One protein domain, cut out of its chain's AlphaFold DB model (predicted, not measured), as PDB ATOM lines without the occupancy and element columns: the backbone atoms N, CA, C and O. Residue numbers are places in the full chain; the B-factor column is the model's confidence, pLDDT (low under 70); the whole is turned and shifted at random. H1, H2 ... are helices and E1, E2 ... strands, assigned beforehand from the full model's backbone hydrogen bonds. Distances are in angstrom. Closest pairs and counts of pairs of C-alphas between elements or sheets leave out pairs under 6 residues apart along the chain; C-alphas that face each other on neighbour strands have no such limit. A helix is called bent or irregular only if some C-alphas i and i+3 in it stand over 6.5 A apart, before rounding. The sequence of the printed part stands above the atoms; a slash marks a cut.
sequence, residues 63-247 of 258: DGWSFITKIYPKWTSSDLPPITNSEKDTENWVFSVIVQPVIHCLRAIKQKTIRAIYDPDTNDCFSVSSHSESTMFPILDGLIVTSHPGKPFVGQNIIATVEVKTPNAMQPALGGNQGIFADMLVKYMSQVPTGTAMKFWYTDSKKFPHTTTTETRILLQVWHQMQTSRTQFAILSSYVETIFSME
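Overview. This is residues 63 to 247 of the 258 residues of an uncharacterized protein of Phanerochaete carnosa (strain HHB-10118-sp) (UniProt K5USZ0). A strongly twisted sheet of five strands has the long bent helix H3 on one face and H6 on the other, three layers in all, helices on both faces of a sheet. The short helices H1, H2 and H4 gather about H3, away from the sheet, while small H5 sits off the body between two long links. The printed part has 185 residues, under half in named elements, in the order H1 H2 H3 H4 E1 E2 E3 H5 H6 E4 E5; the class is mixed, helices and strands. The mixed sheet runs E1, E2, E3, E4, E5. The whole is compact, with a radius of gyration of the C-alphas of 18.0 A and spans of 51 by 36 by 34 A.

Arrangement. H1, residues 63 to 70, is followed by H2, residues 73 to 76. H3, residues 87 to 110, was assigned as one helix by its hydrogen bonds but is bent, with C-alphas 97 and 100 6.9 A apart; its arms H3a, residues 87 to 97, and H3b, residues 100 to 110, stand at a shallow tilt of 34.6 degrees, only just short of steep. H2 touches H3a, closest C-alphas Pro 73 and Val 97, 4.9 A. H4, residues 114 to 117, touches H3b, closest C-alphas Ala 108 and Ile 114, 5.0 A. E1, residues 125 to 129, E2, 142 to 147, and E3, 157 to 164, form a meander, each strand the antiparallel neighbour of the one before, with N 125 and O 147 at 2.8 A and N 144 and O 160 at 2.8 A. H3a is on the sheet over E3, at a height of 9.1 A. H5, residues 182 to 189, and H6, residues 214 to 228, are apart. E3, H5, H6 and E4, residues 233 to 237, make a strand-helix-strand unit, two parallel neighbour strands joined through helices, with a right-handed crossover; N 161 and O 233 are 3.0 A apart. H6 is on the sheet at a height of 8.8 A, over E4 and, only just, E3. E5, residues 242 to 246, forms a hairpin with E4, N 243 and O 236 at 2.7 A. In H1, H3a, H3b, H5 and H6 every O i to N i+4 pair is within hydrogen-bond range; H2 and H4 are too short for such a pair.

Along the chain. H1 begins at C-alpha 63 (24.845, 8.129, 63.831). H3a and H3b each span 15.2 A, E3 21.2 A and H6 21.0 A. E5 ends at C-alpha 246 (32.855, -2.992, 32.549).

Size, cuts and confidence. The farthest C-alphas, of Asp 63 and Lys 207, are 55.9 A apart. The printed part has no cut; E1 to E2, E3 to H5 and H5 to H6 are long links, and residues 190 to 195 stand free. Mean pLDDT of the printed part is 73.7, with 82 residues under 70, among them 63 to 84, 114 to 138 and 188 to 211.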
ATOM      1  N   ASP A  63      23.624   7.761  64.563       53.34
ATOM      2  CA  ASP A  63      24.845   8.129  63.831       53.34
ATOM      3  C   ASP A  63      24.704   7.862  62.319       53.34
ATOM      4  O   ASP A  63      25.176   8.650  61.496       53.34
ATOM      5  N   GLY A  64      23.992   6.794  61.938       53.16
ATOM      6  CA  GLY A  64      23.747   6.421  60.541       53.16
ATOM      7  C   GLY A  64      22.838   7.395  59.784       53.16
ATOM      8  O   GLY A  64      23.080   7.681  58.611       53.16
ATOM      9  N   TRP A  65      21.832   7.972  60.446       51.69
ATOM     10  CA  TRP A  65      20.952   8.979  59.831       51.69
ATOM     11  C   TRP A  65      21.658  10.324  59.616       51.69
ATOM     12  O   TRP A  65      21.437  10.990  58.599       51.69
ATOM     13  N   SER A  66      22.564  10.706  60.521       56.16
ATOM     14  CA  SER A  66      23.413  11.892  60.338       56.16
ATOM     15  C   SER A  66      24.354  11.762  59.125       56.16
ATOM     16  O   SER A  66      24.653  12.745  58.454       56.16
ATOM     17  N   PHE A  67      24.776  10.537  58.802       57.22
ATOM     18  CA  PHE A  67      25.591  10.223  57.628       57.22
ATOM     19  C   PHE A  67      24.798  10.374  56.323       57.22
ATOM     20  O   PHE A  67      25.242  11.087  55.422       57.22
ATOM     21  N   ILE A  68      23.596   9.787  56.246       56.97
ATOM     22  CA  ILE A  68      22.726   9.882  55.058       56.97
ATOM     23  C   ILE A  68      22.399  11.342  54.747       56.97
ATOM     24  O   ILE A  68      22.402  11.744  53.590       56.97
ATOM     25  N   THR A  69      22.144  12.147  55.780       52.38
ATOM     26  CA  THR A  69      21.817  13.567  55.607       52.38
ATOM     27  C   THR A  69      23.007  14.394  55.113       52.38
ATOM     28  O   THR A  69      22.803  15.266  54.278       52.38
ATOM     29  N   LYS A  70      24.245  14.076  55.519       55.22
ATOM     30  CA  LYS A  70      25.472  14.774  55.070       55.22
ATOM     31  C   LYS A  70      25.971  14.370  53.683       55.22
ATOM     32  O   LYS A  70      26.662  15.151  53.044       55.22
ATOM     33  N   ILE A  71      25.625  13.169  53.229       56.81
ATOM     34  CA  ILE A  71      25.901  12.678  51.868       56.81
ATOM     35  C   ILE A  71      24.727  12.969  50.930       56.81
ATOM     36  O   ILE A  71      24.791  12.727  49.726       56.81
ATOM     37  N   TYR A  72      23.637  13.512  51.473       59.91
ATOM     38  CA  TYR A  72      22.454  13.797  50.698       59.91
ATOM     39  C   TYR A  72      22.800  14.799  49.588       59.91
ATOM     40  O   TYR A  72      23.297  15.886  49.901       59.91
ATOM     41  N   PRO A  73      22.490  14.489  48.313       58.25
ATOM     42  CA  PRO A  73      22.813  15.340  47.173       58.25
ATOM     43  C   PRO A  73      22.484  16.813  47.369       58.25
ATOM     44  O   PRO A  73      23.234  17.677  46.940       58.25
ATOM     45  N   LYS A  74      21.387  17.132  48.066       55.88
ATOM     46  CA  LYS A  74      20.963  18.514  48.339       55.88
ATOM     47  C   LYS A  74      22.000  19.330  49.124       55.88
ATOM     48  O   LYS A  74      21.975  20.551  49.046       55.88
ATOM     49  N   TRP A  75      22.835  18.683  49.933       56.22
ATOM     50  CA  TRP A  75      23.826  19.352  50.779       56.22
ATOM     51  C   TRP A  75      25.192  19.393  50.104       56.22
ATOM     52  O   TRP A  75      25.882  20.392  50.229       56.22
ATOM     53  N   THR A  76      25.554  18.370  49.325       56.22
ATOM     54  CA  THR A  76      26.774  18.401  48.503       56.22
ATOM     55  C   THR A  76      26.620  19.269  47.249       56.22
ATOM     56  O   THR A  76      27.611  19.679  46.662       56.22
ATOM     57  N   SER A  77      25.385  19.593  46.852       61.91
ATOM     58  CA  SER A  77      25.072  20.484  45.725       61.91
ATOM     59  C   SER A  77      24.791  21.936  46.114       61.91
ATOM     60  O   SER A  77      24.451  22.724  45.233       61.91
ATOM     61  N   SER A  78      24.900  22.315  47.396       59.28
ATOM     62  CA  SER A  78      24.540  23.672  47.847       59.28
ATOM     63  C   SER A  78      25.343  24.770  47.156       59.28
ATOM     64  O   SER A  78      24.836  25.876  46.985       59.28
ATOM     65  N   ASP A  79      26.559  24.431  46.733       60.50
ATOM     66  CA  ASP A  79      27.517  25.361  46.137       60.50
ATOM     67  C   ASP A  79      27.556  25.255  44.604       60.50
ATOM     68  O   ASP A  79      28.377  25.892  43.946       60.50
ATOM     69  N   LEU A  80      26.668  24.448  44.012       63.75
ATOM     70  CA  LEU A  80      26.581  24.306  42.565       63.75
ATOM     71  C   LEU A  80      25.751  25.439  41.956       63.75
ATOM     72  O   LEU A  80      24.750  25.870  42.542       63.75
ATOM     73  N   PRO A  81      26.121  25.916  40.755       59.53
ATOM     74  CA  PRO A  81      25.342  26.934  40.078       59.53
ATOM     75  C   PRO A  81      23.918  26.418  39.813       59.53
ATOM     76  O   PRO A  81      23.727  25.249  39.469       59.53
ATOM     77  N   PRO A  82      22.894  27.284  39.924       59.97
ATOM     78  CA  PRO A  82      21.500  26.894  39.708       59.97
ATOM     79  C   PRO A  82      21.215  26.465  38.263       59.97
ATOM     80  O   PRO A  82      20.172  25.871  37.997       59.97
ATOM     81  N   ILE A  83      22.117  26.798  37.336       68.50
ATOM     82  CA  ILE A  83      22.053  26.429  35.929       68.50
ATOM     83  C   ILE A  83      23.419  25.866  35.539       68.50
ATOM     84  O   ILE A  83      24.425  26.571  35.585       68.50
ATOM     85  N   THR A  84      23.438  24.595  35.152       67.12
ATOM     86  CA  THR A  84      24.615  23.901  34.630       67.12
ATOM     87  C   THR A  84      24.722  24.195  33.137       67.12
ATOM     88  O   THR A  84      23.968  23.627  32.348       67.12
ATOM     89  N   ASN A  85      25.619  25.098  32.744       74.06
ATOM     90  CA  ASN A  85      25.775  25.484  31.334       74.06
ATOM     91  C   ASN A  85      27.114  25.053  30.739       74.06
ATOM     92  O   ASN A  85      27.234  24.970  29.517       74.06
ATOM     93  N   SER A  86      28.114  24.784  31.576       85.38
ATOM     94  CA  SER A  86      29.436  24.368  31.125       85.38
ATOM     95  C   SER A  86      29.727  22.897  31.418       85.38
ATOM     96  O   SER A  86      29.094  22.245  32.255       85.38
ATOM     97  N   GLU A  87      30.730  22.377  30.716       82.75
ATOM     98  CA  GLU A  87      31.353  21.090  31.024       82.75
ATOM     99  C   GLU A  87      31.831  21.054  32.473       82.75
ATOM    100  O   GLU A  87      31.491  20.126  33.201       82.75
ATOM    101  N   LYS A  88      32.467  22.137  32.938       86.06
ATOM    102  CA  LYS A  88      32.963  22.222  34.309       86.06
ATOM    103  C   LYS A  88      31.852  22.209  35.359       86.06
ATOM    104  O   LYS A  88      32.009  21.587  36.406       86.06
ATOM    105  N   ASP A  89      30.716  22.848  35.086       83.94
ATOM    106  CA  ASP A  89      29.559  22.794  35.989       83.94
ATOM    107  C   ASP A  89      28.999  21.372  36.073       83.94
ATOM    108  O   ASP A  89      28.590  20.923  37.144       83.94
ATOM    109  N   THR A  90      28.976  20.667  34.936       87.69
ATOM    110  CA  THR A  90      28.482  19.287  34.862       87.69
ATOM    111  C   THR A  90      29.420  18.354  35.616       87.69
ATOM    112  O   THR A  90      28.957  17.545  36.415       87.69
ATOM    113  N   GLU A  91      30.730  18.513  35.429       89.75
ATOM    114  CA  GLU A  91      31.773  17.798  36.164       89.75
ATOM    115  C   GLU A  91      31.619  18.013  37.672       89.75
ATOM    116  O   GLU A  91      31.433  17.054  38.420       89.75
ATOM    117  N   ASN A  92      31.579  19.268  38.126       85.88
ATOM    118  CA  ASN A  92      31.409  19.591  39.542       85.88
ATOM    119  C   ASN A  92      30.129  18.971  40.120       85.88
ATOM    120  O   ASN A  92      30.146  18.443  41.236       85.88
ATOM    121  N   TRP A  93      29.026  19.000  39.364       87.38
ATOM    122  CA  TRP A  93      27.770  18.386  39.781       87.38
ATOM    123  C   TRP A  93      27.882  16.868  39.902       87.38
ATOM    124  O   TRP A  93      27.585  16.327  40.967       87.38
ATOM    125  N   VAL A  94      28.367  16.186  38.862       88.50
ATOM    126  CA  VAL A  94      28.535  14.724  38.850       88.50
ATOM    127  C   VAL A  94      29.417  14.284  40.012       88.50
ATOM    128  O   VAL A  94      29.088  13.336  40.730       88.50
ATOM    129  N   PHE A  95      30.517  14.992  40.251       87.94
ATOM    130  CA  PHE A  95      31.438  14.638  41.317       87.94
ATOM    131  C   PHE A  95      30.820  14.823  42.698       87.94
ATOM    132  O   PHE A  95      30.941  13.935  43.539       87.94
ATOM    133  N   SER A  96      30.121  15.932  42.918       84.12
ATOM    134  CA  SER A  96      29.549  16.260  44.228       84.12
ATOM    135  C   SER A  96      28.307  15.426  44.555       84.12
ATOM    136  O   SER A  96      28.057  15.098  45.716       84.12
ATOM    137  N   VAL A  97      27.508  15.077  43.545       83.44
ATOM    138  CA  VAL A  97      26.203  14.419  43.721       83.44
ATOM    139  C   VAL A  97      26.273  12.907  43.547       83.44
ATOM    140  O   VAL A  97      25.512  12.189  44.194       83.44
ATOM    141  N   ILE A  98      27.178  12.409  42.705       85.44
ATOM    142  CA  ILE A  98      27.258  10.985  42.372       85.44
ATOM    143  C   ILE A  98      28.564  10.400  42.904       85.44
ATOM    144  O   ILE A  98      28.545   9.537  43.781       85.44
ATOM    145  N   VAL A  99      29.707  10.876  42.407       85.44
ATOM    146  CA  VAL A  99      30.993  10.186  42.602       85.44
ATOM    147  C   VAL A  99      31.456  10.230  44.062       85.44
ATOM    148  O   VAL A  99      31.734   9.183  44.648       85.44
ATOM    149  N   GLN A 100      31.517  11.410  44.682       83.94
ATOM    150  CA  GLN A 100      31.978  11.566  46.066       83.94
ATOM    151  C   GLN A 100      31.082  10.829  47.073       83.94
ATOM    152  O   GLN A 100      31.626  10.087  47.895       83.94
ATOM    153  N   PRO A 101      29.738  10.946  47.019       81.94
ATOM    154  CA  PRO A 101      28.842  10.128  47.833       81.94
ATOM    155  C   PRO A 101      29.145   8.632  47.779       81.94
ATOM    156  O   PRO A 101      29.237   7.972  48.814       81.94
ATOM    157  N   VAL A 102      29.351   8.100  46.578       81.62
ATOM    158  CA  VAL A 102      29.599   6.670  46.365       81.62
ATOM    159  C   VAL A 102      30.949   6.265  46.929       81.62
ATOM    160  O   VAL A 102      31.046   5.255  47.623       81.62
ATOM    161  N   ILE A 103      31.970   7.090  46.721       81.25
ATOM    162  CA  ILE A 103      33.292   6.909  47.319       81.25
ATOM    163  C   ILE A 103      33.217   6.908  48.849       81.25
ATOM    164  O   ILE A 103      33.824   6.049  49.489       81.25
ATOM    165  N   HIS A 104      32.452   7.814  49.457       78.81
ATOM    166  CA  HIS A 104      32.272   7.844  50.909       78.81
ATOM    167  C   HIS A 104      31.572   6.588  51.430       78.81
ATOM    168  O   HIS A 104      32.016   6.004  52.422       78.81
ATOM    169  N   CYS A 105      30.522   6.132  50.749       78.19
ATOM    170  CA  CYS A 105      29.853   4.880  51.084       78.19
ATOM    171  C   CYS A 105      30.801   3.683  50.959       78.19
ATOM    172  O   CYS A 105      30.849   2.841  51.854       78.19
ATOM    173  N   LEU A 106      31.604   3.633  49.897       76.19
ATOM    174  CA  LEU A 106      32.586   2.577  49.682       76.19
ATOM    175  C   LEU A 106      33.637   2.514  50.778       76.19
ATOM    176  O   LEU A 106      33.936   1.432  51.289       76.19
ATOM    177  N   ARG A 107      34.166   3.672  51.177       75.94
ATOM    178  CA  ARG A 107      35.091   3.780  52.310       75.94
ATOM    179  C   ARG A 107      34.439   3.260  53.591       75.94
ATOM    180  O   ARG A 107      35.040   2.445  54.288       75.94
ATOM    181  N   ALA A 108      33.198   3.668  53.863       74.88
ATOM    182  CA  ALA A 108      32.464   3.235  55.048       74.88
ATOM    183  C   ALA A 108      32.214   1.715  55.073       74.88
ATOM    184  O   ALA A 108      32.382   1.086  56.119       74.88
ATOM    185  N   ILE A 109      31.867   1.118  53.925       76.75
ATOM    186  CA  ILE A 109      31.678  -0.333  53.769       76.75
ATOM    187  C   ILE A 109      33.004  -1.065  53.990       76.75
ATOM    188  O   ILE A 109      33.074  -1.960  54.834       76.75
ATOM    189  N   LYS A 110      34.068  -0.663  53.281       73.25
ATOM    190  CA  LYS A 110      35.381  -1.323  53.344       73.25
ATOM    191  C   LYS A 110      35.948  -1.325  54.765       73.25
ATOM    192  O   LYS A 110      36.451  -2.346  55.225       73.25
ATOM    193  N   GLN A 111      35.824  -0.212  55.482       73.44
ATOM    194  CA  GLN A 111      36.342  -0.073  56.847       73.44
ATOM    195  C   GLN A 111      35.344  -0.520  57.924       73.44
ATOM    196  O   GLN A 111      35.660  -0.485  59.112       73.44
ATOM    197  N   LYS A 112      34.133  -0.945  57.530       78.25
ATOM    198  CA  LYS A 112      33.038  -1.346  58.432       78.25
ATOM    199  C   LYS A 112      32.710  -0.278  59.489       78.25
ATOM    200  O   LYS A 112      32.272  -0.597  60.596       78.25
ATOM    201  N   THR A 113      32.934   0.998  59.175       75.38
ATOM    202  CA  THR A 113      32.721   2.122  60.094       75.38
ATOM    203  C   THR A 113      32.459   3.417  59.337       75.38
ATOM    204  O   THR A 113      33.121   3.718  58.354       75.38
ATOM    205  N   ILE A 114      31.523   4.232  59.826       69.38
ATOM    206  CA  ILE A 114      31.221   5.561  59.262       69.38
ATOM    207  C   ILE A 114      32.347   6.560  59.580       69.38
ATOM    208  O   ILE A 114      32.563   7.518  58.841       69.38
ATOM    209  N   ARG A 115      33.121   6.321  60.652       67.62
ATOM    210  CA  ARG A 115      34.260   7.178  61.033       67.62
ATOM    211  C   ARG A 115      35.354   7.224  59.963       67.62
ATOM    212  O   ARG A 115      36.024   8.240  59.849       67.62
ATOM    213  N   ALA A 116      35.429   6.187  59.131       64.19
ATOM    214  CA  ALA A 116      36.291   6.055  57.957       64.19
ATOM    215  C   ALA A 116      36.257   7.242  56.993       64.19
ATOM    216  O   ALA A 116      37.203   7.504  56.254       64.19
ATOM    217  N   ILE A 117      35.122   7.936  56.954       62.66
ATOM    218  CA  ILE A 117      34.902   9.077  56.069       62.66
ATOM    219  C   ILE A 117      35.676  10.298  56.569       62.66
ATOM    220  O   ILE A 117      36.087  11.132  55.771       62.66
ATOM    221  N   TYR A 118      35.865  10.391  57.886       62.22
ATOM    222  CA  TYR A 118      36.400  11.564  58.570       62.22
ATOM    223  C   TYR A 118      37.843  11.388  59.038       62.22
ATOM    224  O   TYR A 118      38.450  12.370  59.446       62.22
ATOM    225  N   ASP A 119      38.366  10.164  59.010       63.34
ATOM    226  CA  ASP A 119      39.710   9.849  59.481       63.34
ATOM    227  C   ASP A 119      40.694   9.810  58.294       63.34
ATOM    228  O   ASP A 119      40.655   8.877  57.482       63.34
ATOM    229  N   PRO A 120      41.536  10.845  58.115       58.88
ATOM    230  CA  PRO A 120      42.520  10.877  57.038       58.88
ATOM    231  C   PRO A 120      43.639   9.840  57.227       58.88
ATOM    232  O   PRO A 120      44.261   9.454  56.237       58.88
ATOM    233  N   ASP A 121      43.858   9.351  58.452       60.25
ATOM    234  CA  ASP A 121      45.025   8.548  58.824       60.25
ATOM    235  C   ASP A 121      44.781   7.035  58.690       60.25
ATOM    236  O   ASP A 121      45.725   6.261  58.538       60.25
ATOM    237  N   THR A 122      43.521   6.583  58.684       55.38
ATOM    238  CA  THR A 122      43.167   5.151  58.568       55.38
ATOM    239  C   THR A 122      42.827   4.697  57.150       55.38
ATOM    240  O   THR A 122      42.389   3.563  56.941       55.38
ATOM    241  N   ASN A 123      42.942   5.578  56.157       53.28
ATOM    242  CA  ASN A 123      42.242   5.382  54.898       53.28
ATOM    243  C   ASN A 123      43.036   4.546  53.890       53.28
ATOM    244  O   ASN A 123      43.888   5.046  53.177       53.28
ATOM    245  N   ASP A 124      42.655   3.288  53.709       55.16
ATOM    246  CA  ASP A 124      42.730   2.670  52.388       55.16
ATOM    247  C   ASP A 124      41.795   3.467  51.456       55.16
ATOM    248  O   ASP A 124      40.567   3.345  51.520       55.16
ATOM    249  N   CYS A 125      42.361   4.378  50.673       60.59
ATOM    250  CA  CYS A 125      41.665   5.561  50.193       60.59
ATOM    251  C   CYS A 125      41.185   5.370  48.756       60.59
ATOM    252  O   CYS A 125      41.984   5.168  47.847       60.59
ATOM    253  N   PHE A 126      39.875   5.476  48.549       61.94
ATOM    254  CA  PHE A 126      39.308   5.738  47.227       61.94
ATOM    255  C   PHE A 126      39.445   7.234  46.942       61.94
ATOM    256  O   PHE A 126      38.730   8.006  47.574       61.94
ATOM    257  N   SER A 127      40.353   7.675  46.075       64.56
ATOM    258  CA  SER A 127      40.478   9.098  45.698       64.56
ATOM    259  C   SER A 127      39.992   9.333  44.275       64.56
ATOM    260  O   SER A 127      39.958   8.382  43.498       64.56
ATOM    261  N   VAL A 128      39.644  10.584  43.947       65.81
ATOM    262  CA  VAL A 128      39.448  11.007  42.556       65.81
ATOM    263  C   VAL A 128      40.504  12.018  42.149       65.81
ATOM    264  O   VAL A 128      40.693  13.020  42.833       65.81
ATOM    265  N   SER A 129      41.186  11.758  41.040       64.69
ATOM    266  CA  SER A 129      42.147  12.688  40.440       64.69
ATOM    267  C   SER A 129      42.026  12.684  38.924       64.69
ATOM    268  O   SER A 129      41.788  11.633  38.339       64.69
ATOM    269  N   SER A 130      42.269  13.816  38.279       64.88
ATOM    270  CA  SER A 130      42.598  13.864  36.857       64.88
ATOM    271  C   SER A 130      44.122  13.903  36.716       64.88
ATOM    272  O   SER A 130      44.801  14.610  37.461       64.88
ATOM    273  N   HIS A 131      44.684  13.098  35.811       58.88
ATOM    274  CA  HIS A 131      46.126  13.091  35.538       58.88
ATOM    275  C   HIS A 131      46.384  13.218  34.042       58.88
ATOM    276  O   HIS A 131      45.711  12.584  33.231       58.88
ATOM    277  N   SER A 132      47.377  14.025  33.680       53.69
ATOM    278  CA  SER A 132      47.871  14.162  32.312       53.69
ATOM    279  C   SER A 132      49.376  14.414  32.359       53.69
ATOM    280  O   SER A 132      49.829  15.514  32.654       53.69
ATOM    281  N   GLU A 133      50.161  13.376  32.073       55.59
ATOM    282  CA  GLU A 133      51.605  13.504  31.810       55.59
ATOM    283  C   GLU A 133      51.909  13.691  30.314       55.59
ATOM    284  O   GLU A 133      53.042  13.971  29.932       55.59
ATOM    285  N   SER A 134      50.903  13.551  29.446       54.94
ATOM    286  CA  SER A 134      51.065  13.563  27.993       54.94
ATOM    287  C   SER A 134      49.984  14.408  27.330       54.94
ATOM    288  O   SER A 134      48.790  14.187  27.524       54.94
ATOM    289  N   THR A 135      50.421  15.336  26.477       54.66
ATOM    290  CA  THR A 135      49.574  16.180  25.620       54.66
ATOM    291  C   THR A 135      48.900  15.406  24.485       54.66
ATOM    292  O   THR A 135      48.102  15.976  23.745       54.66
ATOM    293  N   MET A 136      49.219  14.117  24.317       55.19
ATOM    294  CA  MET A 136      48.752  13.306  23.193       55.19
ATOM    295  C   MET A 136      47.491  12.487  23.494       55.19
ATOM    296  O   MET A 136      46.950  11.864  22.582       55.19
ATOM    297  N   PHE A 137      47.018  12.469  24.744       63.06
ATOM    298  CA  PHE A 137      45.893  11.631  25.163       63.06
ATOM    299  C   PHE A 137      44.728  12.461  25.710       63.06
ATOM    300  O   PHE A 137      44.964  13.512  26.310       63.06
ATOM    301  N   PRO A 138      43.472  12.008  25.512       67.31
ATOM    302  CA  PRO A 138      42.318  12.660  26.114       67.31
ATOM    303  C   PRO A 138      42.488  12.682  27.634       67.31
ATOM    304  O   PRO A 138      42.723  11.643  28.254       67.31
ATOM    305  N   ILE A 139      42.401  13.881  28.208       77.81
ATOM    306  CA  ILE A 139      42.458  14.080  29.653       77.81
ATOM    307  C   ILE A 139      41.184  13.482  30.243       77.81
ATOM    308  O   ILE A 139      40.095  13.673  29.712       77.81
ATOM    309  N   LEU A 140      41.354  12.707  31.304       84.44
ATOM    310  CA  LEU A 140      40.255  12.123  32.057       84.44
ATOM    311  C   LEU A 140      39.651  13.166  32.987       84.44
ATOM    312  O   LEU A 140      40.403  13.869  33.667       84.44
ATOM    313  N   ASP A 141      38.327  13.180  33.101       89.50
ATOM    314  CA  ASP A 141      37.654  14.028  34.088       89.50
ATOM    315  C   ASP A 141      37.919  13.520  35.509       89.50
ATOM    316  O   ASP A 141      38.160  14.303  36.426       89.50
ATOM    317  N   GLY A 142      37.967  12.195  35.699       88.88
ATOM    318  CA  GLY A 142      38.371  11.600  36.968       88.88
ATOM    319  C   GLY A 142      38.905  10.177  36.880       88.88
ATOM    320  O   GLY A 142      38.587   9.403  35.982       88.88
ATOM    321  N   LEU A 143      39.701   9.814  37.880       89.25
ATOM    322  CA  LEU A 143      40.200   8.466  38.125       89.25
ATOM    323  C   LEU A 143      39.880   8.060  39.547       89.25
ATOM    324  O   LEU A 143      40.329   8.726  40.470       89.25
ATOM    325  N   ILE A 144      39.177   6.949  39.731       87.94
ATOM    326  CA  ILE A 144      38.980   6.345  41.044       87.94
ATOM    327  C   ILE A 144      40.166   5.428  41.321       87.94
ATOM    328  O   ILE A 144      40.339   4.410  40.652       87.94
ATOM    329  N   VAL A 145      40.966   5.768  42.324       86.06
ATOM    330  CA  VAL A 145      42.166   5.011  42.708       86.06
ATOM    331  C   VAL A 145      42.000   4.399  44.089       86.06
ATOM    332  O   VAL A 145      41.457   5.063  44.966       86.06
ATOM    333  N   THR A 146      42.493   3.180  44.318       81.44
ATOM    334  CA  THR A 146      42.820   2.720  45.674       81.44
ATOM    335  C   THR A 146      44.263   3.100  45.971       81.44
ATOM    336  O   THR A 146      45.205   2.575  45.369       81.44
ATOM    337  N   SER A 147      44.466   4.007  46.919       68.62
ATOM    338  CA  SER A 147      45.796   4.361  47.402       68.62
ATOM    339  C   SER A 147      45.843   4.387  48.920       68.62
ATOM    340  O   SER A 147      44.874   4.730  49.589       68.62
ATOM    341  N   HIS A 148      46.991   4.013  49.477       64.62
ATOM    342  CA  HIS A 148      47.300   4.389  50.850       64.62
ATOM    343  C   HIS A 148      47.797   5.847  50.833       64.62
ATOM    344  O   HIS A 148      48.584   6.189  49.938       64.62
ATOM    345  N   PRO A 149      47.379   6.697  51.786       62.31
ATOM    346  CA  PRO A 149      47.888   8.045  51.972       62.31
ATOM    347  C   PRO A 149      49.415   8.061  51.897       62.31
ATOM    348  O   PRO A 149      50.087   7.205  52.471       62.31
ATOM    349  N   GLY A 150      49.966   9.007  51.136       66.50
ATOM    350  CA  GLY A 150      51.414   9.177  50.989       66.50
ATOM    351  C   GLY A 150      52.099   8.295  49.938       66.50
ATOM    352  O   GLY A 150      53.292   8.481  49.706       66.50
ATOM    353  N   LYS A 151      51.395   7.378  49.251       67.19
ATOM    354  CA  LYS A 151      51.989   6.660  48.109       67.19
ATOM    355  C   LYS A 151      51.988   7.521  46.835       67.19
ATOM    356  O   LYS A 151      50.939   8.076  46.488       67.19
ATOM    357  N   PRO A 152      53.119   7.597  46.104       72.12
ATOM    358  CA  PRO A 152      53.176   8.287  44.821       72.12
ATOM    359  C   PRO A 152      52.212   7.649  43.815       72.12
ATOM    360  O   PRO A 152      51.958   6.444  43.863       72.12
ATOM    361  N   PHE A 153      51.700   8.460  42.887       68.12
ATOM    362  CA  PHE A 153      50.701   8.051  41.891       68.12
ATOM    363  C   PHE A 153      51.121   6.810  41.084       68.12
ATOM    364  O   PHE A 153      50.302   5.936  40.827       68.12
ATOM    365  N   VAL A 154      52.421   6.678  40.793       74.00
ATOM    366  CA  VAL A 154      53.026   5.559  40.042       74.00
ATOM    367  C   VAL A 154      52.774   4.179  40.684       74.00
ATOM    368  O   VAL A 154      52.899   3.160  40.014       74.00
ATOM    369  N   GLY A 155      52.382   4.118  41.962       71.12
ATOM    370  CA  GLY A 155      52.031   2.876  42.663       71.12
ATOM    371  C   GLY A 155      50.550   2.732  43.020       71.12
ATOM    372  O   GLY A 155      50.212   1.873  43.835       71.12
ATOM    373  N   GLN A 156      49.675   3.595  42.500       77.38
ATOM    374  CA  GLN A 156      48.247   3.553  42.805       77.38
ATOM    375  C   GLN A 156      47.520   2.592  41.866       77.38
ATOM    376  O   GLN A 156      47.820   2.512  40.678       77.38
ATOM    377  N   ASN A 157      46.549   1.857  42.405       84.12
ATOM    378  CA  ASN A 157      45.729   0.957  41.607       84.12
ATOM    379  C   ASN A 157      44.488   1.711  41.113       84.12
ATOM    380  O   ASN A 157      43.658   2.138  41.918       84.12
ATOM    381  N   ILE A 158      44.379   1.898  39.796       86.88
ATOM    382  CA  ILE A 158      43.254   2.596  39.167       86.88
ATOM    383  C   ILE A 158      42.087   1.618  39.002       86.88
ATOM    384  O   ILE A 158      42.131   0.670  38.220       86.88
ATOM    385  N   ILE A 159      41.005   1.878  39.725       88.00
ATOM    386  CA  ILE A 159      39.826   1.011  39.792       88.00
ATOM    387  C   ILE A 159      38.803   1.383  38.734       88.00
ATOM    388  O   ILE A 159      38.153   0.494  38.199       88.00
ATOM    389  N   ALA A 160      38.626   2.675  38.465       90.38
ATOM    390  CA  ALA A 160      37.687   3.124  37.452       90.38
ATOM    391  C   ALA A 160      38.104   4.463  36.853       90.38
ATOM    392  O   ALA A 160      38.734   5.283  37.525       90.38
ATOM    393  N   THR A 161      37.688   4.712  35.618       92.31
ATOM    394  CA  THR A 161      37.718   6.046  35.010       92.31
ATOM    395  C   THR A 161      36.346   6.710  35.123       92.31
ATOM    396  O   THR A 161      35.314   6.040  35.176       92.31
ATOM    397  N   VAL A 162      36.326   8.034  35.187       93.06
ATOM    398  CA  VAL A 162      35.119   8.858  35.156       93.06
ATOM    399  C   VAL A 162      35.249   9.813  33.982       93.06
ATOM    400  O   VAL A 162      36.232  10.543  33.882       93.06
ATOM    401  N   GLU A 163      34.245   9.788  33.119       93.81
ATOM    402  CA  GLU A 163      34.069  10.683  31.986       93.81
ATOM    403  C   GLU A 163      32.741  11.414  32.166       93.81
ATOM    404  O   GLU A 163      31.705  10.796  32.437       93.81
ATOM    405  N   VAL A 164      32.756  12.729  32.011       93.06
ATOM    406  CA  VAL A 164      31.609  13.604  32.181       93.06
ATOM    407  C   VAL A 164      31.317  14.319  30.876       93.06
ATOM    408  O   VAL A 164      32.164  14.974  30.283       93.06
ATOM    409  N   LYS A 165      30.070  14.235  30.422       91.88
ATOM    410  CA  LYS A 165      29.609  14.939  29.227       91.88
ATOM    411  C   LYS A 165      28.527  15.947  29.564       91.88
ATOM    412  O   LYS A 165      27.652  15.704  30.395       91.88
ATOM    413  N   THR A 166      28.570  17.084  28.872       89.50
ATOM    414  CA  THR A 166      27.517  18.099  28.964       89.50
ATOM    415  C   THR A 166      26.176  17.534  28.491       89.50
ATOM    416  O   THR A 166      26.151  16.655  27.624       89.50
ATOM    417  N   PRO A 167      25.043  18.079  28.972       83.38
ATOM    418  CA  PRO A 167      23.724  17.682  28.484       83.38
ATOM    419  C   PRO A 167      23.603  17.771  26.960       83.38
ATOM    420  O   PRO A 167      23.024  16.886  26.348       83.38
ATOM    421  N   ASN A 168      24.203  18.788  26.336       83.88
ATOM    422  CA  ASN A 168      24.165  18.965  24.882       83.88
ATOM    423  C   ASN A 168      24.949  17.878  24.133       83.88
ATOM    424  O   ASN A 168      24.516  17.436  23.073       83.88
ATOM    425  N   ALA A 169      26.084  17.424  24.675       85.31
ATOM    426  CA  ALA A 169      26.841  16.311  24.098       85.31
ATOM    427  C   ALA A 169      26.115  14.962  24.250       85.31
ATOM    428  O   ALA A 169      26.375  14.042  23.479       85.31
ATOM    429  N   MET A 170      25.204  14.868  25.223       85.62
ATOM    430  CA  MET A 170      24.381  13.691  25.523       85.62
ATOM    431  C   MET A 170      22.947  13.808  24.987       85.62
ATOM    432  O   MET A 170      22.103  12.966  25.295       85.62
ATOM    433  N   GLN A 171      22.649  14.837  24.188       81.31
ATOM    434  CA  GLN A 171      21.362  14.971  23.518       81.31
ATOM    435  C   GLN A 171      21.364  14.226  22.175       81.31
ATOM    436  O   GLN A 171      22.357  14.253  21.443       81.31
ATOM    437  N   PRO A 172      20.245  13.586  21.807       72.00
ATOM    438  CA  PRO A 172      20.092  12.938  20.520       72.00
ATOM    439  C   PRO A 172      20.046  13.999  19.421       72.00
ATOM    440  O   PRO A 172      19.419  15.051  19.566       72.00
ATOM    441  N   ALA A 173      20.648  13.690  18.272       67.44
ATOM    442  CA  ALA A 173      20.741  14.608  17.132       67.44
ATOM    443  C   ALA A 173      19.373  15.083  16.589       67.44
ATOM    444  O   ALA A 173      19.309  16.073  15.866       67.44
ATOM    445  N   LEU A 174      18.285  14.387  16.935       68.19
ATOM    446  CA  LEU A 174      16.923  14.655  16.464       68.19
ATOM    447  C   LEU A 174      16.063  15.472  17.449       68.19
ATOM    448  O   LEU A 174      14.857  15.585  17.246       68.19
ATOM    449  N   GLY A 175      16.649  16.055  18.504       66.44
ATOM    450  CA  GLY A 175      15.941  16.994  19.389       66.44
ATOM    451  C   GLY A 175      14.884  16.359  20.302       66.44
ATOM    452  O   GLY A 175      13.945  17.031  20.723       66.44
ATOM    453  N   GLY A 176      15.011  15.063  20.599       68.69
ATOM    454  CA  GLY A 176      14.150  14.360  21.552       68.69
ATOM    455  C   GLY A 176      14.598  14.530  23.009       68.69
ATOM    456  O   GLY A 176      15.779  14.701  23.288       68.69
ATOM    457  N   ASN A 177      13.658  14.393  23.953       67.19
ATOM    458  CA  ASN A 177      13.926  14.375  25.406       67.19
ATOM    459  C   ASN A 177      14.574  13.067  25.910       67.19
ATOM    460  O   ASN A 177      14.626  12.828  27.115       67.19
ATOM    461  N   GLN A 178      14.983  12.175  25.013       72.31
ATOM    462  CA  GLN A 178      15.594  10.901  25.382       72.31
ATOM    463  C   GLN A 178      17.118  11.051  25.393       72.31
ATOM    464  O   GLN A 178      17.629  11.863  24.638       72.31
ATOM    465  N   GLY A 179      17.846  10.326  26.248       74.38
ATOM    466  CA  GLY A 179      19.317  10.361  26.249       74.38
ATOM    467  C   GLY A 179      19.908   9.851  24.932       74.38
ATOM    468  O   GLY A 179      19.240   9.128  24.190       74.38
ATOM    469  N   ILE A 180      21.163  10.193  24.636       84.00
ATOM    470  CA  ILE A 180      21.832   9.782  23.391       84.00
ATOM    471  C   ILE A 180      21.920   8.250  23.256       84.00
ATOM    472  O   ILE A 180      21.948   7.720  22.155       84.00
ATOM    473  N   PHE A 181      21.892   7.517  24.372       83.62
ATOM    474  CA  PHE A 181      21.888   6.053  24.378       83.62
ATOM    475  C   PHE A 181      20.489   5.444  24.508       83.62
ATOM    476  O   PHE A 181      20.368   4.225  24.613       83.62
ATOM    477  N   ALA A 182      19.420   6.242  24.496       80.94
ATOM    478  CA  ALA A 182      18.071   5.745  24.742       80.94
ATOM    479  C   ALA A 182      17.613   4.732  23.694       80.94
ATOM    480  O   ALA A 182      17.065   3.707  24.071       80.94
ATOM    481  N   ASP A 183      17.897   4.947  22.409       76.88
ATOM    482  CA  ASP A 183      17.536   3.984  21.361       76.88
ATOM    483  C   ASP A 183      18.295   2.662  21.522       76.88
ATOM    484  O   ASP A 183      17.725   1.578  21.361       76.88
ATOM    485  N   MET A 184      19.575   2.741  21.903       74.44
ATOM    486  CA  MET A 184      20.378   1.572  22.251       74.44
ATOM    487  C   MET A 184      19.782   0.859  23.470       74.44
ATOM    488  O   MET A 184      19.617  -0.355  23.455       74.44
ATOM    489  N   LEU A 185      19.379   1.589  24.503       72.44
ATOM    490  CA  LEU A 185      18.762   0.994  25.680       72.44
ATOM    491  C   LEU A 185      17.395   0.398  25.350       72.44
ATOM    492  O   LEU A 185      17.173  -0.756  25.661       72.44
ATOM    493  N   VAL A 186      16.497   1.100  24.661       73.31
ATOM    494  CA  VAL A 186      15.136   0.638  24.334       73.31
ATOM    495  C   VAL A 186      15.166  -0.600  23.441       73.31
ATOM    496  O   VAL A 186      14.479  -1.589  23.724       73.31
ATOM    497  N   LYS A 187      15.991  -0.584  22.387       72.62
ATOM    498  CA  LYS A 187      16.117  -1.713  21.457       72.62
ATOM    499  C   LYS A 187      16.564  -2.981  22.177       72.62
ATOM    500  O   LYS A 187      16.055  -4.057  21.871       72.62
ATOM    501  N   TYR A 188      17.477  -2.856  23.136       66.88
ATOM    502  CA  TYR A 188      18.030  -4.002  23.847       66.88
ATOM    503  C   TYR A 188      17.242  -4.360  25.114       66.88
ATOM    504  O   TYR A 188      17.032  -5.538  25.365       66.88
ATOM    505  N   MET A 189      16.710  -3.398  25.868       64.75
ATOM    506  CA  MET A 189      15.973  -3.618  27.124       64.75
ATOM    507  C   MET A 189      14.679  -4.406  26.944       64.75
ATOM    508  O   MET A 189      14.268  -5.104  27.864       64.75
ATOM    509  N   SER A 190      14.052  -4.365  25.763       67.06
ATOM    510  CA  SER A 190      12.913  -5.252  25.472       67.06
ATOM    511  C   SER A 190      13.288  -6.744  25.482       67.06
ATOM    512  O   SER A 190      12.424  -7.594  25.675       67.06
ATOM    513  N   GLN A 191      14.572  -7.063  25.298       65.25
ATOM    514  CA  GLN A 191      15.105  -8.427  25.199       65.25
ATOM    515  C   GLN A 191      16.074  -8.774  26.336       65.25
ATOM    516  O   GLN A 191      16.433  -9.935  26.517       65.25
ATOM    517  N   VAL A 192      16.527  -7.770  27.081       59.03
ATOM    518  CA  VAL A 192      17.655  -7.866  27.995       59.03
ATOM    519  C   VAL A 192      17.193  -7.421  29.388       59.03
ATOM    520  O   VAL A 192      16.823  -6.258  29.555       59.03
ATOM    521  N   PRO A 193      17.208  -8.315  30.397       62.38
ATOM    522  CA  PRO A 193      16.798  -7.977  31.756       62.38
ATOM    523  C   PRO A 193      17.551  -6.763  32.305       62.38
ATOM    524  O   PRO A 193      18.748  -6.589  32.051       62.38
ATOM    525  N   THR A 194      16.863  -5.947  33.104       56.97
ATOM    526  CA  THR A 194      17.478  -4.837  33.837       56.97
ATOM    527  C   THR A 194      18.700  -5.332  34.616       56.97
ATOM    528  O   THR A 194      18.626  -6.342  35.310       56.97
ATOM    529  N   GLY A 195      19.827  -4.630  34.479       54.28
ATOM    530  CA  GLY A 195      21.102  -5.012  35.100       54.28
ATOM    531  C   GLY A 195      22.017  -5.883  34.231       54.28
ATOM    532  O   GLY A 195      23.110  -6.230  34.670       54.28
ATOM    533  N   THR A 196      21.628  -6.216  32.998       58.28
ATOM    534  CA  THR A 196      22.509  -6.955  32.080       58.28
ATOM    535  C   THR A 196      23.459  -6.005  31.346       58.28
ATOM    536  O   THR A 196      23.031  -5.016  30.751       58.28
ATOM    537  N   ALA A 197      24.754  -6.327  31.343       61.25
ATOM    538  CA  ALA A 197      25.766  -5.586  30.596       61.25
ATOM    539  C   ALA A 197      25.655  -5.831  29.080       61.25
ATOM    540  O   ALA A 197      25.508  -6.971  28.630       61.25
ATOM    541  N   MET A 198      25.778  -4.768  28.282       61.09
ATOM    542  CA  MET A 198      25.820  -4.859  26.821       61.09
ATOM    543  C   MET A 198      27.256  -5.054  26.328       61.09
ATOM    544  O   MET A 198      28.176  -4.367  26.768       61.09
ATOM    545  N   LYS A 199      27.459  -5.985  25.385       60.94
ATOM    546  CA  LYS A 199      28.777  -6.199  24.775       60.94
ATOM    547  C   LYS A 199      29.024  -5.157  23.685       60.94
ATOM    548  O   LYS A 199      28.367  -5.183  22.647       60.94
ATOM    549  N   PHE A 200      30.007  -4.294  23.908       66.25
ATOM    550  CA  PHE A 200      30.532  -3.388  22.893       66.25
ATOM    551  C   PHE A 200      31.658  -4.083  22.119       66.25
ATOM    552  O   PHE A 200      32.612  -4.578  22.718       66.25
ATOM    553  N   TRP A 201      31.529  -4.161  20.793       60.53
ATOM    554  CA  TRP A 201      32.572  -4.685  19.914       60.53
ATOM    555  C   TRP A 201      33.241  -3.523  19.199       60.53
ATOM    556  O   TRP A 201      32.585  -2.793  18.456       60.53
ATOM    557  N   TYR A 202      34.545  -3.379  19.406       62.91
ATOM    558  CA  TYR A 202      35.348  -2.421  18.668       62.91
ATOM    559  C   TYR A 202      36.134  -3.116  17.556       62.91
ATOM    560  O   TYR A 202      36.532  -4.271  17.694       62.91
ATOM    561  N   THR A 203      36.319  -2.420  16.435       57.03
ATOM    562  CA  THR A 203      37.129  -2.909  15.318       57.03
ATOM    563  C   THR A 203      38.567  -2.430  15.473       57.03
ATOM    564  O   THR A 203      38.807  -1.243  15.671       57.03
ATOM    565  N   ASP A 204      39.538  -3.327  15.295       57.78
ATOM    566  CA  ASP A 204      40.968  -2.978  15.294       57.78
ATOM    567  C   ASP A 204      41.374  -2.075  14.114       57.78
ATOM    568  O   ASP A 204      42.529  -1.646  13.999       57.78
ATOM    569  N   SER A 205      40.449  -1.766  13.197       60.56
ATOM    570  CA  SER A 205      40.744  -0.886  12.078       60.56
ATOM    571  C   SER A 205      41.020   0.532  12.590       60.56
ATOM    572  O   SER A 205      40.110   1.262  12.976       60.56
ATOM    573  N   LYS A 206      42.286   0.961  12.520       54.81
ATOM    574  CA  LYS A 206      42.749   2.320  12.879       54.81
ATOM    575  C   LYS A 206      42.091   3.455  12.072       54.81
ATOM    576  O   LYS A 206      42.401   4.622  12.290       54.81
ATOM    577  N   LYS A 207      41.227   3.134  11.105       59.25
ATOM    578  CA  LYS A 207      40.473   4.103  10.312       59.25
ATOM    579  C   LYS A 207      39.073   4.223  10.900       59.25
ATOM    580  O   LYS A 207      38.215   3.395  10.618       59.25
ATOM    581  N   PHE A 208      38.843   5.273  11.683       58.78
ATOM    582  CA  PHE A 208      37.483   5.644  12.049       58.78
ATOM    583  C   PHE A 208      36.722   6.025  10.779       58.78
ATOM    584  O   PHE A 208      37.193   6.891  10.034       58.78
ATOM    585  N   PRO A 209      35.565   5.409  10.496       61.62
ATOM    586  CA  PRO A 209      34.748   5.875   9.397       61.62
ATOM    587  C   PRO A 209      34.356   7.337   9.661       61.62
ATOM    588  O   PRO A 209      33.965   7.702  10.774       61.62
ATOM    589  N   HIS A 210      34.435   8.183   8.630       62.34
ATOM    590  CA  HIS A 210      34.008   9.590   8.710       62.34
ATOM    591  C   HIS A 210      32.529   9.746   9.120       62.34
ATOM    592  O   HIS A 210      32.091  10.833   9.481       62.34
ATOM    593  N   THR A 211      31.772   8.648   9.102       69.25
ATOM    594  CA  THR A 211      30.354   8.538   9.443       69.25
ATOM    595  C   THR A 211      30.088   8.055  10.876       69.25
ATOM    596  O   THR A 211      28.961   7.676  11.186       69.25
ATOM    597  N   THR A 212      31.084   8.043  11.773       73.81
ATOM    598  CA  THR A 212      30.844   7.669  13.182       73.81
ATOM    599  C   THR A 212      29.874   8.634  13.862       73.81
ATOM    600  O   THR A 212      30.069   9.855  13.830       73.81
ATOM    601  N   THR A 213      28.848   8.073  14.510       82.94
ATOM    602  CA  THR A 213      27.883   8.820  15.324       82.94
ATOM    603  C   THR A 213      28.553   9.392  16.575       82.94
ATOM    604  O   THR A 213      29.570   8.866  17.037       82.94
ATOM    605  N   THR A 214      27.982  10.456  17.147       84.19
ATOM    606  CA  THR A 214      28.451  11.041  18.417       84.19
ATOM    607  C   THR A 214      28.491   9.995  19.535       84.19
ATOM    608  O   THR A 214      29.502   9.893  20.224       84.19
ATOM    609  N   GLU A 215      27.467   9.141  19.632       85.75
ATOM    610  CA  GLU A 215      27.403   7.996  20.560       85.75
ATOM    611  C   GLU A 215      28.633   7.100  20.454       85.75
ATOM    612  O   GLU A 215      29.288   6.795  21.449       85.75
ATOM    613  N   THR A 216      28.977   6.715  19.220       83.75
ATOM    614  CA  THR A 216      30.123   5.849  18.953       83.75
ATOM    615  C   THR A 216      31.400   6.523  19.436       83.75
ATOM    616  O   THR A 216      32.194   5.896  20.126       83.75
ATOM    617  N   ARG A 217      31.593   7.815  19.143       84.44
ATOM    618  CA  ARG A 217      32.788   8.560  19.578       84.44
ATOM    619  C   ARG A 217      32.895   8.654  21.099       84.44
ATOM    620  O   ARG A 217      33.992   8.485  21.620       84.44
ATOM    621  N   ILE A 218      31.780   8.870  21.798       89.19
ATOM    622  CA  ILE A 218      31.750   8.899  23.266       89.19
ATOM    623  C   ILE A 218      32.138   7.528  23.833       89.19
ATOM    624  O   ILE A 218      33.039   7.449  24.664       89.19
ATOM    625  N   LEU A 219      31.539   6.437  23.342       88.69
ATOM    626  CA  LEU A 219      31.873   5.082  23.802       88.69
ATOM    627  C   LEU A 219      33.336   4.717  23.538       88.69
ATOM    628  O   LEU A 219      33.983   4.093  24.374       88.69
ATOM    629  N   LEU A 220      33.874   5.134  22.393       86.56
ATOM    630  CA  LEU A 220      35.279   4.932  22.051       86.56
ATOM    631  C   LEU A 220      36.221   5.687  22.973       86.56
ATOM    632  O   LEU A 220      37.257   5.145  23.350       86.56
ATOM    633  N   GLN A 221      35.866   6.920  23.332       87.44
ATOM    634  CA  GLN A 221      36.643   7.707  24.278       87.44
ATOM    635  C   GLN A 221      36.694   7.000  25.637       87.44
ATOM    636  O   GLN A 221      37.787   6.769  26.152       87.44
ATOM    637  N   VAL A 222      35.537   6.577  26.157       90.44
ATOM    638  CA  VAL A 222      35.428   5.842  27.428       90.44
ATOM    639  C   VAL A 222      36.234   4.542  27.379       90.44
ATOM    640  O   VAL A 222      37.031   4.265  28.273       90.44
ATOM    641  N   TRP A 223      36.097   3.757  26.310       88.75
ATOM    642  CA  TRP A 223      36.848   2.512  26.145       88.75
ATOM    643  C   TRP A 223      38.363   2.747  26.080       88.75
ATOM    644  O   TRP A 223      39.132   2.066  26.758       88.75
ATOM    645  N   HIS A 224      38.817   3.740  25.316       86.75
ATOM    646  CA  HIS A 224      40.236   4.076  25.219       86.75
ATOM    647  C   HIS A 224      40.811   4.528  26.572       86.75
ATOM    648  O   HIS A 224      41.925   4.153  26.944       86.75
ATOM    649  N   GLN A 225      40.047   5.304  27.337       88.00
ATOM    650  CA  GLN A 225      40.386   5.711  28.699       88.00
ATOM    651  C   GLN A 225      40.543   4.513  29.646       88.00
ATOM    652  O   GLN A 225      41.494   4.480  30.430       88.00
ATOM    653  N   MET A 226      39.681   3.498  29.525       89.88
ATOM    654  CA  MET A 226      39.816   2.245  30.276       89.88
ATOM    655  C   MET A 226      41.121   1.518  29.937       89.88
ATOM    656  O   MET A 226      41.878   1.157  30.837       89.88
ATOM    657  N   GLN A 227      41.422   1.369  28.642       87.94
ATOM    658  CA  GLN A 227      42.628   0.679  28.167       87.94
ATOM    659  C   GLN A 227      43.913   1.394  28.597       87.94
ATOM    660  O   GLN A 227      44.840   0.774  29.122       87.94
ATOM    661  N   THR A 228      43.966   2.713  28.412       84.56
ATOM    662  CA  THR A 228      45.133   3.529  28.784       84.56
ATOM    663  C   THR A 228      45.378   3.535  30.287       84.56
ATOM    664  O   THR A 228      46.524   3.413  30.716       84.56
ATOM    665  N   SER A 229      44.309   3.590  31.082       85.56
ATOM    666  CA  SER A 229      44.384   3.547  32.546       85.56
ATOM    667  C   SER A 229      44.485   2.125  33.106       85.56
ATOM    668  O   SER A 229      44.558   1.958  34.321       85.56
ATOM    669  N   ARG A 230      44.481   1.102  32.236       87.75
ATOM    670  CA  ARG A 230      44.494  -0.330  32.582       87.75
ATOM    671  C   ARG A 230      43.448  -0.691  33.632       87.75
ATOM    672  O   ARG A 230      43.730  -1.418  34.584       87.75
ATOM    673  N   THR A 231      42.246  -0.156  33.464       87.88
ATOM    674  CA  THR A 231      41.167  -0.311  34.429       87.88
ATOM    675  C   THR A 231      39.994  -1.079  33.845       87.88
ATOM    676  O   THR A 231      39.686  -0.974  32.661       87.88
ATOM    677  N   GLN A 232      39.321  -1.854  34.694       87.50
ATOM    678  CA  GLN A 232      38.202  -2.700  34.282       87.50
ATOM    679  C   GLN A 232      36.872  -1.953  34.260       87.50
ATOM    680  O   GLN A 232      35.905  -2.473  33.709       87.50
ATOM    681  N   PHE A 233      36.795  -0.761  34.854       89.75
ATOM    682  CA  PHE A 233      35.537  -0.044  35.031       89.75
ATOM    683  C   PHE A 233      35.618   1.379  34.494       89.75
ATOM    684  O   PHE A 233      36.646   2.044  34.599       89.75
ATOM    685  N   ALA A 234      34.503   1.859  33.958       92.00
ATOM    686  CA  ALA A 234      34.329   3.266  33.642       92.00
ATOM    687  C   ALA A 234      32.925   3.750  33.980       92.00
ATOM    688  O   ALA A 234      31.947   3.000  33.915       92.00
ATOM    689  N   ILE A 235      32.842   5.029  34.318       91.81
ATOM    690  CA  ILE A 235      31.611   5.755  34.589       91.81
ATOM    691  C   ILE A 235      31.519   6.856  33.541       91.81
ATOM    692  O   ILE A 235      32.326   7.777  33.551       91.81
ATOM    693  N   LEU A 236      30.535   6.768  32.655       92.81
ATOM    694  CA  LEU A 236      30.156   7.862  31.772       92.81
ATOM    695  C   LEU A 236      28.948   8.552  32.389       92.81
ATOM    696  O   LEU A 236      27.894   7.938  32.524       92.81
ATOM    697  N   SER A 237      29.083   9.809  32.777       91.31
ATOM    698  CA  SER A 237      28.023  10.534  33.464       91.31
ATOM    699  C   SER A 237      27.731  11.874  32.806       91.31
ATOM    700  O   SER A 237      28.541  12.462  32.097       91.31
ATOM    701  N   SER A 238      26.525  12.352  33.034       88.81
ATOM    702  CA  SER A 238      26.049  13.674  32.675       88.81
ATOM    703  C   SER A 238      25.014  14.099  33.708       88.81
ATOM    704  O   SER A 238      24.687  13.353  34.631       88.81
ATOM    705  N   TYR A 239      24.435  15.280  33.522       80.19
ATOM    706  CA  TYR A 239      23.304  15.704  34.343       80.19
ATOM    707  C   TYR A 239      22.060  14.809  34.180       80.19
ATOM    708  O   TYR A 239      21.223  14.736  35.076       80.19
ATOM    709  N   VAL A 240      21.905  14.162  33.019       80.81
ATOM    710  CA  VAL A 240      20.668  13.458  32.642       80.81
ATOM    711  C   VAL A 240      20.771  11.960  32.903       80.81
ATOM    712  O   VAL A 240      19.810  11.337  33.349       80.81
ATOM    713  N   GLU A 241      21.931  11.377  32.627       84.62
ATOM    714  CA  GLU A 241      22.137   9.937  32.702       84.62
ATOM    715  C   GLU A 241      23.536   9.580  33.195       84.62
ATOM    716  O   GLU A 241      24.488  10.347  33.046       84.62
ATOM    717  N   THR A 242      23.650   8.395  33.791       86.44
ATOM    718  CA  THR A 242      24.922   7.794  34.197       86.44
ATOM    719  C   THR A 242      24.958   6.344  33.743       86.44
ATOM    720  O   THR A 242      24.051   5.565  34.036       86.44
ATOM    721  N   ILE A 243      26.017   5.992  33.025       87.06
ATOM    722  CA  ILE A 243      26.251   4.698  32.400       87.06
ATOM    723  C   ILE A 243      27.506   4.086  33.012       87.06
ATOM    724  O   ILE A 243      28.564   4.712  33.073       87.06
ATOM    725  N   PHE A 244      27.386   2.830  33.427       87.69
ATOM    726  CA  PHE A 244      28.490   2.041  33.960       87.69
ATOM    727  C   PHE A 244      28.984   1.075  32.894       87.69
ATOM    728  O   PHE A 244      28.200   0.321  32.318       87.69
ATOM    729  N   SER A 245      30.286   1.097  32.641       86.25
ATOM    730  CA  SER A 245      30.960   0.208  31.701       86.25
ATOM    731  C   SER A 245      31.919  -0.712  32.444       86.25
ATOM    732  O   SER A 245      32.589  -0.299  33.391       86.25
ATOM    733  N   MET A 246      31.972  -1.967  32.004       86.50
ATOM    734  CA  MET A 246      32.855  -2.992  32.549       86.50
ATOM    735  C   MET A 246      33.553  -3.723  31.405       86.50
ATOM    736  O   MET A 246      32.902  -4.227  30.487       86.50
ATOM    737  N   GLU A 247      34.875  -3.821  31.480       82.19
ATOM    738  CA  GLU A 247      35.657  -4.679  30.608       82.19
ATOM    739  C   GLU A 247      35.497  -6.126  31.066       82.19
ATOM    740  O   GLU A 247      35.787  -6.492  32.207       82.19
TER     741      GLU A 247